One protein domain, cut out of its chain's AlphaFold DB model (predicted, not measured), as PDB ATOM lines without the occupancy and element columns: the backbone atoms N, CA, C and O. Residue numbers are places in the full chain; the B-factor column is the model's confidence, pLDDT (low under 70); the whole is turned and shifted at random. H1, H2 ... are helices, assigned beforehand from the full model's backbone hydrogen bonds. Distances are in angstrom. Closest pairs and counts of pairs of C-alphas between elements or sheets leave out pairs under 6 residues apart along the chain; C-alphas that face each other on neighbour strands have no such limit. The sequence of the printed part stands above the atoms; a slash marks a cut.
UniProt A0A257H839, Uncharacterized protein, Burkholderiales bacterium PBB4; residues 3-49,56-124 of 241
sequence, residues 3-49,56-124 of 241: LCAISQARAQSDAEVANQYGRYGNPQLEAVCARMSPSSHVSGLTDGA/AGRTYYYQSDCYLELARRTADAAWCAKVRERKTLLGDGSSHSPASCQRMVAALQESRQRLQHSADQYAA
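AT A GLANCE: This is residues 3 to 49 and 56 to 124 of the 241 residues of an uncharacterized protein of Burkholderiales bacterium PBB4 (UniProt A0A257H839). Nearly aligned helices are staggered round H3 in the middle, with H2 and H4 packed beside it. The longest helix, H5, overlaps H3 only in part and sticks out as an arm with residues 113 to 124, while H1 overlaps H3 near its other end and reaches the opposite way. The printed part has 116 residues with five named helices, H1 to H5 in chain order, and no named strand: all helix. It is loose, with a radius of gyration of the C-alphas of 16.6 A, and elongated, spanning 63 by 33 by 27 A.

HOW THE PARTS SIT: H5, residues 98 to 124, touches H4, residues 77 to 82, with residues 98 to 106 alone; the closest C-alphas, of Cys 80 and Pro 98, are 5.0 A apart, and the two form a helical hairpin at a shallow tilt of 19 degrees. H5 touches the hub H3, residues 62 to 74, at Cys 101 and Leu 68, C-alphas 6.2 A apart, the same way at 18 degrees. H3 and H4 form a hairpin at 8 degrees, closest at the C-alphas of Ala 71 and Trp 79, 5.3 A. H2, residues 26 to 35, touches H3 opposite ways at 18 degrees, with C-alphas of Cys 33 and Cys 66 5.5 A apart. H1, residues 3 to 18, touches H3 with residues 14 to 18 alone, closest at the C-alphas of Asp 14 and Tyr 62, 6.5 A. H1 and H5 are apart. Every O i to N i+4 pair is within hydrogen-bond range in H1, H2, H3 and H5; in H4 0 of 2 are, but 3 of 3 O i to N i+3 pairs.

IN THESE COORDINATES: H5 is 38.5 A long, from C-alpha 98 to C-alpha 124 at (35.168, -4.023, -13.757). H1 is 23.1 A long, from C-alpha 3 at (36.760, 52.903, 14.897). H3 measures 18.4 A.

THE WHOLE: Residues 50 to 55 are not printed; C-alphas 49 and 56 are 10.5 A apart across the cut. The link from H4 to H5 is long. Low confidence covers residues 3 to 12, 15, 43 to 49, 56 to 58 and 88 to 95.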
ATOM      1  N   LEU A   3      36.374  53.729  16.049       39.81
ATOM      2  CA  LEU A   3      36.760  52.903  14.897       39.81
ATOM      3  C   LEU A   3      37.558  51.648  15.296       39.81
ATOM      4  O   LEU A   3      37.385  50.604  14.677       39.81
ATOM      5  N   CYS A   4      38.365  51.716  16.362       38.72
ATOM      6  CA  CYS A   4      39.194  50.587  16.805       38.72
ATOM      7  C   CYS A   4      38.393  49.466  17.494       38.72
ATOM      8  O   CYS A   4      38.748  48.295  17.372       38.72
ATOM      9  N   ALA A   5      37.296  49.802  18.183       46.47
ATOM     10  CA  ALA A   5      36.464  48.817  18.882       46.47
ATOM     11  C   ALA A   5      35.652  47.952  17.899       46.47
ATOM     12  O   ALA A   5      35.538  46.740  18.069       46.47
ATOM     13  N   ILE A   6      35.151  48.557  16.813       54.66
ATOM     14  CA  ILE A   6      34.373  47.860  15.776       54.66
ATOM     15  C   ILE A   6      35.255  46.872  14.994       54.66
ATOM     16  O   ILE A   6      34.802  45.783  14.643       54.66
ATOM     17  N   SER A   7      36.523  47.219  14.737       55.03
ATOM     18  CA  SER A   7      37.465  46.317  14.061       55.03
ATOM     19  C   SER A   7      37.859  45.111  14.916       55.03
ATOM     20  O   SER A   7      38.020  44.024  14.372       55.03
ATOM     21  N   GLN A   8      37.972  45.278  16.239       59.22
ATOM     22  CA  GLN A   8      38.318  44.184  17.153       59.22
ATOM     23  C   GLN A   8      37.151  43.207  17.352       59.22
ATOM     24  O   GLN A   8      37.358  41.999  17.268       59.22
ATOM     25  N   ALA A   9      35.921  43.708  17.512       57.91
ATOM     26  CA  ALA A   9      34.731  42.860  17.632       57.91
ATOM     27  C   ALA A   9      34.474  42.019  16.364       57.91
ATOM     28  O   ALA A   9      34.143  40.840  16.456       57.91
ATOM     29  N   ARG A  10      34.694  42.595  15.170       59.94
ATOM     30  CA  ARG A  10      34.593  41.859  13.894       59.94
ATOM     31  C   ARG A  10      35.688  40.808  13.714       59.94
ATOM     32  O   ARG A  10      35.435  39.755  13.139       59.94
ATOM     33  N   ALA A  11      36.898  41.069  14.207       57.22
ATOM     34  CA  ALA A  11      37.979  40.090  14.144       57.22
ATOM     35  C   ALA A  11      37.714  38.874  15.045       57.22
ATOM     36  O   ALA A  11      37.950  37.744  14.625       57.22
ATOM     37  N   GLN A  12      37.148  39.094  16.235       61.88
ATOM     38  CA  GLN A  12      36.720  38.016  17.130       61.88
ATOM     39  C   GLN A  12      35.581  37.184  16.521       61.88
ATOM     40  O   GLN A  12      35.664  35.958  16.527       61.88
ATOM     41  N   SER A  13      34.575  37.823  15.908       72.38
ATOM     42  CA  SER A  13      33.488  37.089  15.244       72.38
ATOM     43  C   SER A  13      33.971  36.266  14.045       72.38
ATOM     44  O   SER A  13      33.545  35.128  13.867       72.38
ATOM     45  N   ASP A  14      34.884  36.805  13.230       74.25
ATOM     46  CA  ASP A  14      35.443  36.071  12.085       74.25
ATOM     47  C   ASP A  14      36.298  34.872  12.549       74.25
ATOM     48  O   ASP A  14      36.252  33.806  11.932       74.25
ATOM     49  N   ALA A  15      37.017  35.003  13.669       69.19
ATOM     50  CA  ALA A  15      37.780  33.915  14.279       69.19
ATOM     51  C   ALA A  15      36.885  32.778  14.804       69.19
ATOM     52  O   ALA A  15      37.187  31.599  14.612       69.19
ATOM     53  N   GLU A  16      35.764  33.113  15.447       72.75
ATOM     54  CA  GLU A  16      34.779  32.130  15.914       72.75
ATOM     55  C   GLU A  16      34.173  31.338  14.755       72.75
ATOM     56  O   GLU A  16      34.045  30.112  14.832       72.75
ATOM     57  N   VAL A  17      33.850  32.027  13.660       73.56
ATOM     58  CA  VAL A  17      33.352  31.401  12.432       73.56
ATOM     59  C   VAL A  17      34.415  30.493  11.809       73.56
ATOM     60  O   VAL A  17      34.084  29.379  11.392       73.56
ATOM     61  N   ALA A  18      35.682  30.920  11.798       72.12
ATOM     62  CA  ALA A  18      36.790  30.136  11.258       72.12
ATOM     63  C   ALA A  18      37.006  28.799  11.980       72.12
ATOM     64  O   ALA A  18      37.293  27.777  11.358       72.12
ATOM     65  N   ASN A  19      36.741  28.763  13.284       74.69
ATOM     66  CA  ASN A  19      36.806  27.537  14.079       74.69
ATOM     67  C   ASN A  19      35.620  26.580  13.848       74.69
ATOM     68  O   ASN A  19      35.585  25.488  14.416       74.69
ATOM     69  N   GLN A  20      34.627  26.970  13.040       81.94
ATOM     70  CA  GLN A  20      33.364  26.245  12.891       81.94
ATOM     71  C   GLN A  20      32.979  25.941  11.439       81.94
ATOM     72  O   GLN A  20      31.838  25.544  11.193       81.94
ATOM     73  N   TYR A  21      33.899  26.032  10.470       80.00
ATOM     74  CA  TYR A  21      33.573  25.756   9.063       80.00
ATOM     75  C   TYR A  21      32.874  24.407   8.844       80.00
ATOM     76  O   TYR A  21      32.069  24.259   7.925       80.00
ATOM     77  N   GLY A  22      33.182  23.391   9.656       75.00
ATOM     78  CA  GLY A  22      32.562  22.060   9.588       75.00
ATOM     79  C   GLY A  22      31.043  22.040   9.805       75.00
ATOM     80  O   GLY A  22      30.404  21.060   9.441       75.00
ATOM     81  N   ARG A  23      30.455  23.108  10.359       83.81
ATOM     82  CA  ARG A  23      29.009  23.216  10.622       83.81
ATOM     83  C   ARG A  23      28.200  23.724   9.429       83.81
ATOM     84  O   ARG A  23      26.981  23.584   9.433       83.81
ATOM     85  N   TYR A  24      28.855  24.304   8.425       85.19
ATOM     86  CA  TYR A  24      28.192  24.890   7.261       85.19
ATOM     87  C   TYR A  24      28.249  23.947   6.056       85.19
ATOM     88  O   TYR A  24      29.310  23.404   5.729       85.19
ATOM     89  N   GLY A  25      27.125  23.808   5.345       87.88
ATOM     90  CA  GLY A  25      27.121  23.244   3.991       87.88
ATOM     91  C   GLY A  25      27.823  24.180   2.998       87.88
ATOM     92  O   GLY A  25      27.951  25.372   3.266       87.88
ATOM     93  N   ASN A  26      28.256  23.680   1.835       90.12
ATOM     94  CA  ASN A  26      29.054  24.479   0.884       90.12
ATOM     95  C   ASN A  26      28.411  25.830   0.485       90.12
ATOM     96  O   ASN A  26      29.114  26.835   0.565       90.12
ATOM     97  N   PRO A  27      27.101  25.918   0.158       89.56
ATOM     98  CA  PRO A  27      26.475  27.205  -0.180       89.56
ATOM     99  C   PRO A  27      26.405  28.177   1.008       89.56
ATOM    100  O   PRO A  27      26.515  29.390   0.852       89.56
ATOM    101  N   GLN A  28      26.232  27.645   2.221       89.44
ATOM    102  CA  GLN A  28      26.234  28.453   3.442       89.44
ATOM    103  C   GLN A  28      27.641  28.962   3.748       89.44
ATOM    104  O   GLN A  28      27.803  30.125   4.108       89.44
ATOM    105  N   LEU A  29      28.656  28.112   3.567       89.50
ATOM    106  CA  LEU A  29      30.052  28.476   3.761       89.50
ATOM    107  C   LEU A  29      30.470  29.580   2.786       89.50
ATOM    108  O   LEU A  29      31.092  30.544   3.210       89.50
ATOM    109  N   GLU A  30      30.066  29.501   1.517       92.00
ATOM    110  CA  GLU A  30      30.301  30.564   0.532       92.00
ATOM    111  C   GLU A  30      29.743  31.918   1.000       92.00
ATOM    112  O   GLU A  30      30.463  32.922   1.019       92.00
ATOM    113  N   ALA A  31      28.476  31.940   1.430       90.56
ATOM    114  CA  ALA A  31      27.832  33.149   1.934       90.56
ATOM    115  C   ALA A  31      28.527  33.693   3.194       90.56
ATOM    116  O   ALA A  31      28.625  34.908   3.373       90.56
ATOM    117  N   VAL A  32      29.025  32.804   4.056       89.12
ATOM    118  CA  VAL A  32      29.807  33.156   5.244       89.12
ATOM    119  C   VAL A  32      31.155  33.772   4.850       89.12
ATOM    120  O   VAL A  32      31.465  34.868   5.315       89.12
ATOM    121  N   CYS A  33      31.912  33.156   3.938       90.12
ATOM    122  CA  CYS A  33      33.195  33.691   3.467       90.12
ATOM    123  C   CYS A  33      33.035  35.083   2.834       90.12
ATOM    124  O   CYS A  33      33.864  35.968   3.047       90.12
ATOM    125  N   ALA A  34      31.951  35.302   2.082       90.44
ATOM    126  CA  ALA A  34      31.666  36.591   1.453       90.44
ATOM    127  C   ALA A  34      31.345  37.708   2.466       90.44
ATOM    128  O   ALA A  34      31.569  38.881   2.171       90.44
ATOM    129  N   ARG A  35      30.827  37.355   3.650       88.88
ATOM    130  CA  ARG A  35      30.488  38.302   4.729       88.88
ATOM    131  C   ARG A  35      31.655  38.605   5.665       88.88
ATOM    132  O   ARG A  35      31.606  39.624   6.352       88.88
ATOM    133  N   MET A  36      32.673  37.744   5.698       87.62
ATOM    134  CA  MET A  36      33.881  37.966   6.494       87.62
ATOM    135  C   MET A  36      34.598  39.244   6.069       87.62
ATOM    136  O   MET A  36      34.617  39.616   4.891       87.62
ATOM    137  N   SER A  37      35.227  39.913   7.033       85.06
ATOM    138  CA  SER A  37      35.958  41.136   6.735       85.06
ATOM    139  C   SER A  37      37.222  40.833   5.912       85.06
ATOM    140  O   SER A  37      38.055  40.025   6.335       85.06
ATOM    141  N   PRO A  38      37.459  41.540   4.789       83.88
ATOM    142  CA  PRO A  38      38.641  41.337   3.946       83.88
ATOM    143  C   PRO A  38      39.947  41.835   4.587       83.88
ATOM    144  O   PRO A  38      41.022  41.665   4.006       83.88
ATOM    145  N   SER A  39      39.865  42.509   5.739       81.75
ATOM    146  CA  SER A  39      41.007  43.025   6.505       81.75
ATOM    147  C   SER A  39      41.222  42.303   7.838       81.75
ATOM    148  O   SER A  39      42.260  42.508   8.473       81.75
ATOM    149  N   SER A  40      40.275  41.453   8.252       81.56
ATOM    150  CA  SER A  40      40.389  40.651   9.470       81.56
ATOM    151  C   SER A  40      41.389  39.518   9.254       81.56
ATOM    152  O   SER A  40      41.320  38.788   8.260       81.56
ATOM    153  N   HIS A  41      42.366  39.400  10.148       77.00
ATOM    154  CA  HIS A  41      43.501  38.509   9.952       77.00
ATOM    155  C   HIS A  41      44.070  37.990  11.265       77.00
ATOM    156  O   HIS A  41      43.997  38.656  12.292       77.00
ATOM    157  N   VAL A  42      44.726  36.835  11.169       74.31
ATOM    158  CA  VAL A  42      45.599  36.284  12.204       74.31
ATOM    159  C   VAL A  42      47.010  36.828  11.999       74.31
ATOM    160  O   VAL A  42      47.531  36.855  10.874       74.31
ATOM    161  N   SER A  43      47.647  37.262  13.087       68.69
ATOM    162  CA  SER A  43      49.046  37.679  13.094       68.69
ATOM    163  C   SER A  43      49.825  36.856  14.113       68.69
ATOM    164  O   SER A  43      49.670  37.023  15.319       68.69
ATOM    165  N   GLY A  44      50.706  35.980  13.625       56.03
ATOM    166  CA  GLY A  44      51.460  35.029  14.452       56.03
ATOM    167  C   GLY A  44      52.495  35.632  15.415       56.03
ATOM    168  O   GLY A  44      53.312  34.881  15.931       56.03
ATOM    169  N   LEU A  45      52.489  36.951  15.647       51.41
ATOM    170  CA  LEU A  45      53.397  37.641  16.573       51.41
ATOM    171  C   LEU A  45      52.759  37.990  17.931       51.41
ATOM    172  O   LEU A  45      53.501  38.279  18.863       51.41
ATOM    173  N   THR A  46      51.428  37.960  18.075       44.41
ATOM    174  CA  THR A  46      50.757  38.422  19.314       44.41
ATOM    175  C   THR A  46      49.622  37.535  19.824       44.41
ATOM    176  O   THR A  46      49.272  37.654  20.992       44.41
ATOM    177  N   ASP A  47      49.098  36.605  19.022       41.72
ATOM    178  CA  ASP A  47      47.984  35.731  19.447       41.72
ATOM    179  C   ASP A  47      48.457  34.351  19.947       41.72
ATOM    180  O   ASP A  47      47.666  33.439  20.186       41.72
ATOM    181  N   GLY A  48      49.772  34.201  20.139       35.88
ATOM    182  CA  GLY A  48      50.363  33.110  20.900       35.88
ATOM    183  C   GLY A  48      50.171  33.361  22.390       35.88
ATOM    184  O   GLY A  48      51.042  33.931  23.047       35.88
ATOM    185  N   ALA A  49      49.041  32.912  22.938       35.62
ATOM    186  CA  ALA A  49      48.981  32.587  24.357       35.62
ATOM    187  C   ALA A  49      50.214  31.732  24.697       35.62
ATOM    188  O   ALA A  49      50.528  30.782  23.980       35.62
ATOM    189  N   ALA A  56      53.363  27.525  15.604       37.81
ATOM    190  CA  ALA A  56      53.704  28.940  15.676       37.81
ATOM    191  C   ALA A  56      53.979  29.538  14.279       37.81
ATOM    192  O   ALA A  56      54.809  29.027  13.530       37.81
ATOM    193  N   GLY A  57      53.288  30.635  13.937       47.25
ATOM    194  CA  GLY A  57      53.671  31.526  12.830       47.25
ATOM    195  C   GLY A  57      52.693  31.685  11.658       47.25
ATOM    196  O   GLY A  57      53.024  32.380  10.699       47.25
ATOM    197  N   ARG A  58      51.488  31.094  11.678       59.72
ATOM    198  CA  ARG A  58      50.565  31.234  10.534       59.72
ATOM    199  C   ARG A  58      49.945  32.631  10.480       59.72
ATOM    200  O   ARG A  58      49.236  33.046  11.389       59.72
ATOM    201  N   THR A  59      50.211  33.336   9.385       72.12
ATOM    202  CA  THR A  59      49.680  34.668   9.103       72.12
ATOM    203  C   THR A  59      48.759  34.606   7.886       72.12
ATOM    204  O   THR A  59      49.205  34.280   6.789       72.12
ATOM    205  N   TYR A  60      47.472  34.913   8.063       78.25
ATOM    206  CA  TYR A  60      46.478  34.847   6.985       78.25
ATOM    207  C   TYR A  60      45.249  35.713   7.281       78.25
ATOM    208  O   TYR A  60      44.992  36.067   8.431       78.25
ATOM    209  N   TYR A  61      44.481  36.052   6.243       86.62
ATOM    210  CA  TYR A  61      43.149  36.646   6.396       86.62
ATOM    211  C   TYR A  61      42.120  35.540   6.641       86.62
ATOM    212  O   TYR A  61      42.128  34.550   5.909       86.62
ATOM    213  N   TYR A  62      41.206  35.715   7.598       85.94
ATOM    214  CA  TYR A  62      40.162  34.710   7.874       85.94
ATOM    215  C   TYR A  62      39.312  34.413   6.634       85.94
ATOM    216  O   TYR A  62      39.021  33.261   6.332       85.94
ATOM    217  N   GLN A  63      39.017  35.442   5.838       90.06
ATOM    218  CA  GLN A  63      38.326  35.277   4.562       90.06
ATOM    219  C   GLN A  63      39.106  34.394   3.568       90.06
ATOM    220  O   GLN A  63      38.509  33.555   2.894       90.06
ATOM    221  N   SER A  64      40.433  34.548   3.480       89.44
ATOM    222  CA  SER A  64      41.283  33.712   2.618       89.44
ATOM    223  C   SER A  64      41.269  32.249   3.056       89.44
ATOM    224  O   SER A  64      41.236  31.356   2.216       89.44
ATOM    225  N   ASP A  65      41.292  32.007   4.363       88.06
ATOM    226  CA  ASP A  65      41.197  30.675   4.956       88.06
ATOM    227  C   ASP A  65      39.830  30.024   4.701       88.06
ATOM    228  O   ASP A  65      39.767  28.879   4.256       88.06
ATOM    229  N   CYS A  66      38.748  30.792   4.819       90.12
ATOM    230  CA  CYS A  66      37.399  30.345   4.480       90.12
ATOM    231  C   CYS A  66      37.272  29.936   3.000       90.12
ATOM    232  O   CYS A  66      36.775  28.851   2.688       90.12
ATOM    233  N   TYR A  67      37.774  30.756   2.067       93.31
ATOM    234  CA  TYR A  67      37.760  30.409   0.640       93.31
ATOM    235  C   TYR A  67      38.688  29.243   0.292       93.31
ATOM    236  O   TYR A  67      38.365  28.466  -0.604       93.31
ATOM    237  N   LEU A  68      39.806  29.079   1.004       90.81
ATOM    238  CA  LEU A  68      40.677  27.915   0.849       90.81
ATOM    239  C   LEU A  68      39.961  26.635   1.297       90.81
ATOM    240  O   LEU A  68      40.028  25.624   0.601       90.81
ATOM    241  N   GLU A  69      39.216  26.677   2.402       90.44
ATOM    242  CA  GLU A  69      38.389  25.556   2.853       90.44
ATOM    243  C   GLU A  69      37.274  25.228   1.845       90.44
ATOM    244  O   GLU A  69      37.040  24.056   1.536       90.44
ATOM    245  N   LEU A  70      36.628  26.244   1.263       92.50
ATOM    246  CA  LEU A  70      35.633  26.048   0.207       92.50
ATOM    247  C   LEU A  70      36.258  25.424  -1.052       92.50
ATOM    248  O   LEU A  70      35.711  24.452  -1.582       92.50
ATOM    249  N   ALA A  71      37.436  25.903  -1.469       93.31
ATOM    250  CA  ALA A  71      38.226  25.327  -2.558       93.31
ATOM    251  C   ALA A  71      38.593  23.864  -2.275       93.31
ATOM    252  O   ALA A  71      38.470  23.013  -3.149       93.31
ATOM    253  N   ARG A  72      38.988  23.538  -1.039       91.31
ATOM    254  CA  ARG A  72      39.336  22.177  -0.608       91.31
ATOM    255  C   ARG A  72      38.137  21.229  -0.659       91.31
ATOM    256  O   ARG A  72      38.259  20.102  -1.137       91.31
ATOM    257  N   ARG A  73      36.973  21.668  -0.169       91.31
ATOM    258  CA  ARG A  73      35.743  20.854  -0.144       91.31
ATOM    259  C   ARG A  73      35.229  20.568  -1.547       91.31
ATOM    260  O   ARG A  73      34.937  19.420  -1.886       91.31
ATOM    261  N   THR A  74      35.152  21.608  -2.366       91.56
ATOM    262  CA  THR A  74      34.626  21.522  -3.733       91.56
ATOM    263  C   THR A  74      35.652  20.959  -4.719       91.56
ATOM    264  O   THR A  74      35.265  20.335  -5.701       91.56
ATOM    265  N   ALA A  75      36.948  21.062  -4.407       92.12
ATOM    266  CA  ALA A  75      38.056  20.899  -5.350       92.12
ATOM    267  C   ALA A  75      37.894  21.795  -6.590       92.12
ATOM    268  O   ALA A  75      38.166  21.368  -7.712       92.12
ATOM    269  N   ASP A  76      37.441  23.032  -6.375       92.94
ATOM    270  CA  ASP A  76      37.260  24.037  -7.417       92.94
ATOM    271  C   ASP A  76      38.283  25.170  -7.260       92.94
ATOM    272  O   ASP A  76      38.380  25.832  -6.222       92.94
ATOM    273  N   ALA A  77      39.063  25.386  -8.320       92.94
ATOM    274  CA  ALA A  77      40.113  26.391  -8.371       92.94
ATOM    275  C   ALA A  77      39.564  27.821  -8.523       92.94
ATOM    276  O   ALA A  77      40.304  28.772  -8.263       92.94
ATOM    277  N   ALA A  78      38.288  27.999  -8.890       94.12
ATOM    278  CA  ALA A  78      37.659  29.318  -8.989       94.12
ATOM    279  C   ALA A  78      37.720  30.081  -7.654       94.12
ATOM    280  O   ALA A  78      37.957  31.293  -7.624       94.12
ATOM    281  N   TRP A  79      37.613  29.364  -6.531       93.44
ATOM    282  CA  TRP A  79      37.733  29.935  -5.187       93.44
ATOM    283  C   TRP A  79      39.143  30.436  -4.867       93.44
ATOM    284  O   TRP A  79      39.296  31.381  -4.094       93.44
ATOM    285  N   CYS A  80      40.182  29.890  -5.508       93.12
ATOM    286  CA  CYS A  80      41.563  30.318  -5.281       93.12
ATOM    287  C   CYS A  80      41.822  31.763  -5.726       93.12
ATOM    288  O   CYS A  80      42.712  32.412  -5.181       93.12
ATOM    289  N   ALA A  81      41.022  32.305  -6.652       93.19
ATOM    290  CA  ALA A  81      41.090  33.716  -7.036       93.19
ATOM    291  C   ALA A  81      40.630  34.669  -5.914       93.19
ATOM    292  O   ALA A  81      40.952  35.856  -5.939       93.19
ATOM    293  N   LYS A  82      39.875  34.165  -4.928       91.62
ATOM    294  CA  LYS A  82      39.407  34.926  -3.759       91.62
ATOM    295  C   LYS A  82      40.377  34.857  -2.574       91.62
ATOM    296  O   LYS A  82      40.233  35.623  -1.624       91.62
ATOM    297  N   VAL A  83      41.371  33.971  -2.631       90.06
ATOM    298  CA  VAL A  83      42.394  33.818  -1.592       90.06
ATOM    299  C   VAL A  83      43.420  34.937  -1.737       90.06
ATOM    300  O   VAL A  83      44.006  35.138  -2.794       90.06
ATOM    301  N   ARG A  84      43.665  35.676  -0.658       88.44
ATOM    302  CA  ARG A  84      44.675  36.736  -0.606       88.44
ATOM    303  C   ARG A  84      45.791  36.352   0.346       88.44
ATOM    304  O   ARG A  84      45.536  36.028   1.507       88.44
ATOM    305  N   GLU A  85      47.014  36.474  -0.144       84.12
ATOM    306  CA  GLU A  85      48.219  36.306   0.654       84.12
ATOM    307  C   GLU A  85      48.454  37.535   1.538       84.12
ATOM    308  O   GLU A  85      48.363  38.685   1.091       84.12
ATOM    309  N   ARG A  86      48.787  37.290   2.806       76.69
ATOM    310  CA  ARG A  86      49.273  38.320   3.725       76.69
ATOM    311  C   ARG A  86      50.791  38.205   3.814       76.69
ATOM    312  O   ARG A  86      51.303  37.242   4.372       76.69
ATOM    313  N   LYS A  87      51.504  39.200   3.282       71.44
ATOM    314  CA  LYS A  87      52.968  39.283   3.369       71.44
ATOM    315  C   LYS A  87      53.375  39.848   4.731       71.44
ATOM    316  O   LYS A  87      52.828  40.869   5.149       71.44
ATOM    317  N   THR A  88      54.324  39.211   5.412       62.84
ATOM    318  CA  THR A  88      54.956  39.747   6.629       62.84
ATOM    319  C   THR A  88      56.422  40.072   6.353       62.84
ATOM    320  O   THR A  88      57.008  39.571   5.399       62.84
ATOM    321  N   LEU A  89      57.017  40.951   7.166       57.88
ATOM    322  CA  LEU A  89      58.391  41.438   6.967       57.88
ATOM    323  C   LEU A  89      59.476  40.358   7.162       57.88
ATOM    324  O   LEU A  89      60.602  40.568   6.729       57.88
ATOM    325  N   LEU A  90      59.158  39.233   7.816       55.31
ATOM    326  CA  LEU A  90      60.127  38.210   8.244       55.31
ATOM    327  C   LEU A  90      59.908  36.827   7.610       55.31
ATOM    328  O   LEU A  90      60.548  35.863   8.016       55.31
ATOM    329  N   GLY A  91      59.020  36.704   6.623       52.34
ATOM    330  CA  GLY A  91      58.839  35.445   5.908       52.34
ATOM    331  C   GLY A  91      57.813  35.540   4.786       52.34
ATOM    332  O   GLY A  91      56.816  36.258   4.886       52.34
ATOM    333  N   ASP A  92      58.033  34.760   3.731       55.00
ATOM    334  CA  ASP A  92      57.074  34.412   2.677       55.00
ATOM    335  C   ASP A  92      56.007  33.443   3.227       55.00
ATOM    336  O   ASP A  92      55.779  32.331   2.763       55.00
ATOM    337  N   GLY A  93      55.378  33.858   4.324       51.91
ATOM    338  CA  GLY A  93      54.668  32.983   5.241       51.91
ATOM    339  C   GLY A  93      53.159  33.009   5.078       51.91
ATOM    340  O   GLY A  93      52.461  33.311   6.047       51.91
ATOM    341  N   SER A  94      52.626  32.637   3.914       57.91
ATOM    342  CA  SER A  94      51.222  32.229   3.877       57.91
ATOM    343  C   SER A  94      51.032  30.906   3.134       57.91
ATOM    344  O   SER A  94      51.222  30.783   1.928       57.91
ATOM    345  N   SER A  95      50.570  29.892   3.872       66.50
ATOM    346  CA  SER A  95      49.949  28.696   3.277       66.50
ATOM    347  C   SER A  95      48.643  29.039   2.530       66.50
ATOM    348  O   SER A  95      48.100  28.200   1.811       66.50
ATOM    349  N   HIS A  96      48.208  30.303   2.631       79.62
ATOM    350  CA  HIS A  96      46.982  30.907   2.118       79.62
ATOM    351  C   HIS A  96      47.256  31.902   0.982       79.62
ATOM    352  O   HIS A  96      46.860  33.067   1.040       79.62
ATOM    353  N   SER A  97      47.926  31.434  -0.068       85.75
ATOM    354  CA  SER A  97      48.109  32.170  -1.323       85.75
ATOM    355  C   SER A  97      47.301  31.533  -2.464       85.75
ATOM    356  O   SER A  97      47.016  30.329  -2.408       85.75
ATOM    357  N   PRO A  98      46.961  32.284  -3.535       90.00
ATOM    358  CA  PRO A  98      46.331  31.714  -4.727       90.00
ATOM    359  C   PRO A  98      47.095  30.512  -5.288       90.00
ATOM    360  O   PRO A  98      46.496  29.483  -5.587       90.00
ATOM    361  N   ALA A  99      48.427  30.608  -5.361       89.06
ATOM    362  CA  ALA A  99      49.282  29.544  -5.882       89.06
ATOM    363  C   ALA A  99      49.300  28.302  -4.973       89.06
ATOM    364  O   ALA A  99      49.305  27.170  -5.457       89.06
ATOM    365  N   SER A 100      49.292  28.486  -3.646       87.69
ATOM    366  CA  SER A 100      49.153  27.378  -2.687       87.69
ATOM    367  C   SER A 100      47.795  26.682  -2.835       87.69
ATOM    368  O   SER A 100      47.736  25.458  -2.961       87.69
ATOM    369  N   CYS A 101      46.714  27.464  -2.927       90.81
ATOM    370  CA  CYS A 101      45.360  26.958  -3.143       90.81
ATOM    371  C   CYS A 101      45.241  26.172  -4.458       90.81
ATOM    372  O   CYS A 101      44.731  25.055  -4.456       90.81
ATOM    373  N   GLN A 102      45.771  26.701  -5.566       93.19
ATOM    374  CA  GLN A 102      45.747  26.022  -6.865       93.19
ATOM    375  C   GLN A 102      46.483  24.680  -6.825       93.19
ATOM    376  O   GLN A 102      45.950  23.682  -7.306       93.19
ATOM    377  N   ARG A 103      47.670  24.624  -6.202       91.50
ATOM    378  CA  ARG A 103      48.414  23.363  -6.028       91.50
ATOM    379  C   ARG A 103      47.637  22.351  -5.188       91.50
ATOM    380  O   ARG A 103      47.589  21.179  -5.548       91.50
ATOM    381  N   MET A 104      47.009  22.798  -4.101       92.50
ATOM    382  CA  MET A 104      46.159  21.946  -3.265       92.50
ATOM    383  C   MET A 104      44.971  21.391  -4.061       92.50
ATOM    384  O   MET A 104      44.723  20.188  -4.018       92.50
ATOM    385  N   VAL A 105      44.245  22.242  -4.794       94.62
ATOM    386  CA  VAL A 105      43.097  21.816  -5.607       94.62
ATOM    387  C   VAL A 105      43.531  20.831  -6.692       94.62
ATOM    388  O   VAL A 105      42.902  19.785  -6.824       94.62
ATOM    389  N   ALA A 106      44.624  21.106  -7.407       93.94
ATOM    390  CA  ALA A 106      45.157  20.200  -8.423       93.94
ATOM    391  C   ALA A 106      45.504  18.820  -7.835       93.94
ATOM    392  O   ALA A 106      45.075  17.799  -8.368       93.94
ATOM    393  N   ALA A 107      46.188  18.780  -6.685       92.81
ATOM    394  CA  ALA A 107      46.508  17.529  -5.995       92.81
ATOM    395  C   ALA A 107      45.249  16.767  -5.532       92.81
ATOM    396  O   ALA A 107      45.198  15.538  -5.605       92.81
ATOM    397  N   LEU A 108      44.210  17.475  -5.075       92.69
ATOM    398  CA  LEU A 108      42.931  16.865  -4.698       92.69
ATOM    399  C   LEU A 108      42.185  16.298  -5.904       92.69
ATOM    400  O   LEU A 108      41.638  15.200  -5.810       92.69
ATOM    401  N   GLN A 109      42.151  17.024  -7.020       93.25
ATOM    402  CA  GLN A 109      41.529  16.561  -8.259       93.25
ATOM    403  C   GLN A 109      42.238  15.317  -8.793       93.25
ATOM    404  O   GLN A 109      41.579  14.322  -9.077       93.25
ATOM    405  N   GLU A 110      43.570  15.335  -8.842       93.00
ATOM    406  CA  GLU A 110      44.366  14.183  -9.259       93.00
ATOM    407  C   GLU A 110      44.136  12.977  -8.336       93.00
ATOM    408  O   GLU A 110      43.891  11.867  -8.804       93.00
ATOM    409  N   SER A 111      44.135  13.187  -7.016       91.06
ATOM    410  CA  SER A 111      43.831  12.132  -6.045       91.06
ATOM    411  C   SER A 111      42.429  11.545  -6.252       91.06
ATOM    412  O   SER A 111      42.275  10.324  -6.314       91.06
ATOM    413  N   ARG A 112      41.407  12.393  -6.444       91.69
ATOM    414  CA  ARG A 112      40.032  11.954  -6.741       91.69
ATOM    415  C   ARG A 112      39.959  11.157  -8.039       91.69
ATOM    416  O   ARG A 112      39.309  10.119  -8.060       91.69
ATOM    417  N   GLN A 113      40.640  11.602  -9.093       90.38
ATOM    418  CA  GLN A 113      40.699  10.882 -10.367       90.38
ATOM    419  C   GLN A 113      41.362   9.514 -10.212       90.38
ATOM    420  O   GLN A 113      40.826   8.525 -10.702       90.38
ATOM    421  N   ARG A 114      42.486   9.426  -9.489       88.88
ATOM    422  CA  ARG A 114      43.157   8.145  -9.219       88.88
ATOM    423  C   ARG A 114      42.269   7.195  -8.415       88.88
ATOM    424  O   ARG A 114      42.205   6.012  -8.736       88.88
ATOM    425  N   LEU A 115      41.579   7.702  -7.391       87.38
ATOM    426  CA  LEU A 115      40.639   6.912  -6.591       87.38
ATOM    427  C   LEU A 115      39.461   6.420  -7.431       87.38
ATOM    428  O   LEU A 115      39.132   5.241  -7.359       87.38
ATOM    429  N   GLN A 116      38.870   7.293  -8.250       90.12
ATOM    430  CA  GLN A 116      37.777   6.922  -9.142       90.12
ATOM    431  C   GLN A 116      38.231   5.871 -10.153       90.12
ATOM    432  O   GLN A 116      37.592   4.838 -10.285       90.12
ATOM    433  N   HIS A 117      39.381   6.082 -10.795       88.44
ATOM    434  CA  HIS A 117      39.933   5.128 -11.747       88.44
ATOM    435  C   HIS A 117      40.194   3.761 -11.101       88.44
ATOM    436  O   HIS A 117      39.836   2.736 -11.669       88.44
ATOM    437  N   SER A 118      40.760   3.736  -9.891       86.50
ATOM    438  CA  SER A 118      40.957   2.501  -9.124       86.50
ATOM    439  C   SER A 118      39.628   1.810  -8.789       86.50
ATOM    440  O   SER A 118      39.507   0.592  -8.936       86.50
ATOM    441  N   ALA A 119      38.610   2.579  -8.390       86.81
ATOM    442  CA  ALA A 119      37.275   2.060  -8.104       86.81
ATOM    443  C   ALA A 119      36.597   1.486  -9.358       86.81
ATOM    444  O   ALA A 119      36.018   0.405  -9.287       86.81
ATOM    445  N   ASP A 120      36.722   2.160 -10.502       89.50
ATOM    446  CA  ASP A 120      36.172   1.712 -11.784       89.50
ATOM    447  C   ASP A 120      36.863   0.433 -12.266       89.50
ATOM    448  O   ASP A 120      36.198  -0.530 -12.653       89.50
ATOM    449  N   GLN A 121      38.196   0.383 -12.185       88.00
ATOM    450  CA  GLN A 121      38.960  -0.824 -12.495       88.00
ATOM    451  C   GLN A 121      38.541  -1.986 -11.587       88.00
ATOM    452  O   GLN A 121      38.336  -3.100 -12.067       88.00
ATOM    453  N   TYR A 122      38.376  -1.733 -10.283       87.44
ATOM    454  CA  TYR A 122      37.945  -2.760  -9.337       87.44
ATOM    455  C   TYR A 122      36.533  -3.256  -9.650       87.44
ATOM    456  O   TYR A 122      36.308  -4.464  -9.697       87.44
ATOM    457  N   ALA A 123      35.593  -2.343  -9.912       89.06
ATOM    458  CA  ALA A 123      34.223  -2.676 -10.284       89.06
ATOM    459  C   ALA A 123      34.173  -3.531 -11.560       89.06
ATOM    460  O   ALA A 123      33.423  -4.505 -11.608       89.06
ATOM    461  N   ALA A 124      35.011  -3.215 -12.552       89.19
ATOM    462  CA  ALA A 124      35.168  -4.023 -13.757       89.19
ATOM    463  C   ALA A 124      35.775  -5.405 -13.451       89.19
ATOM    464  O   ALA A 124      35.307  -6.412 -13.975       89.19
TER     465      ALA A 124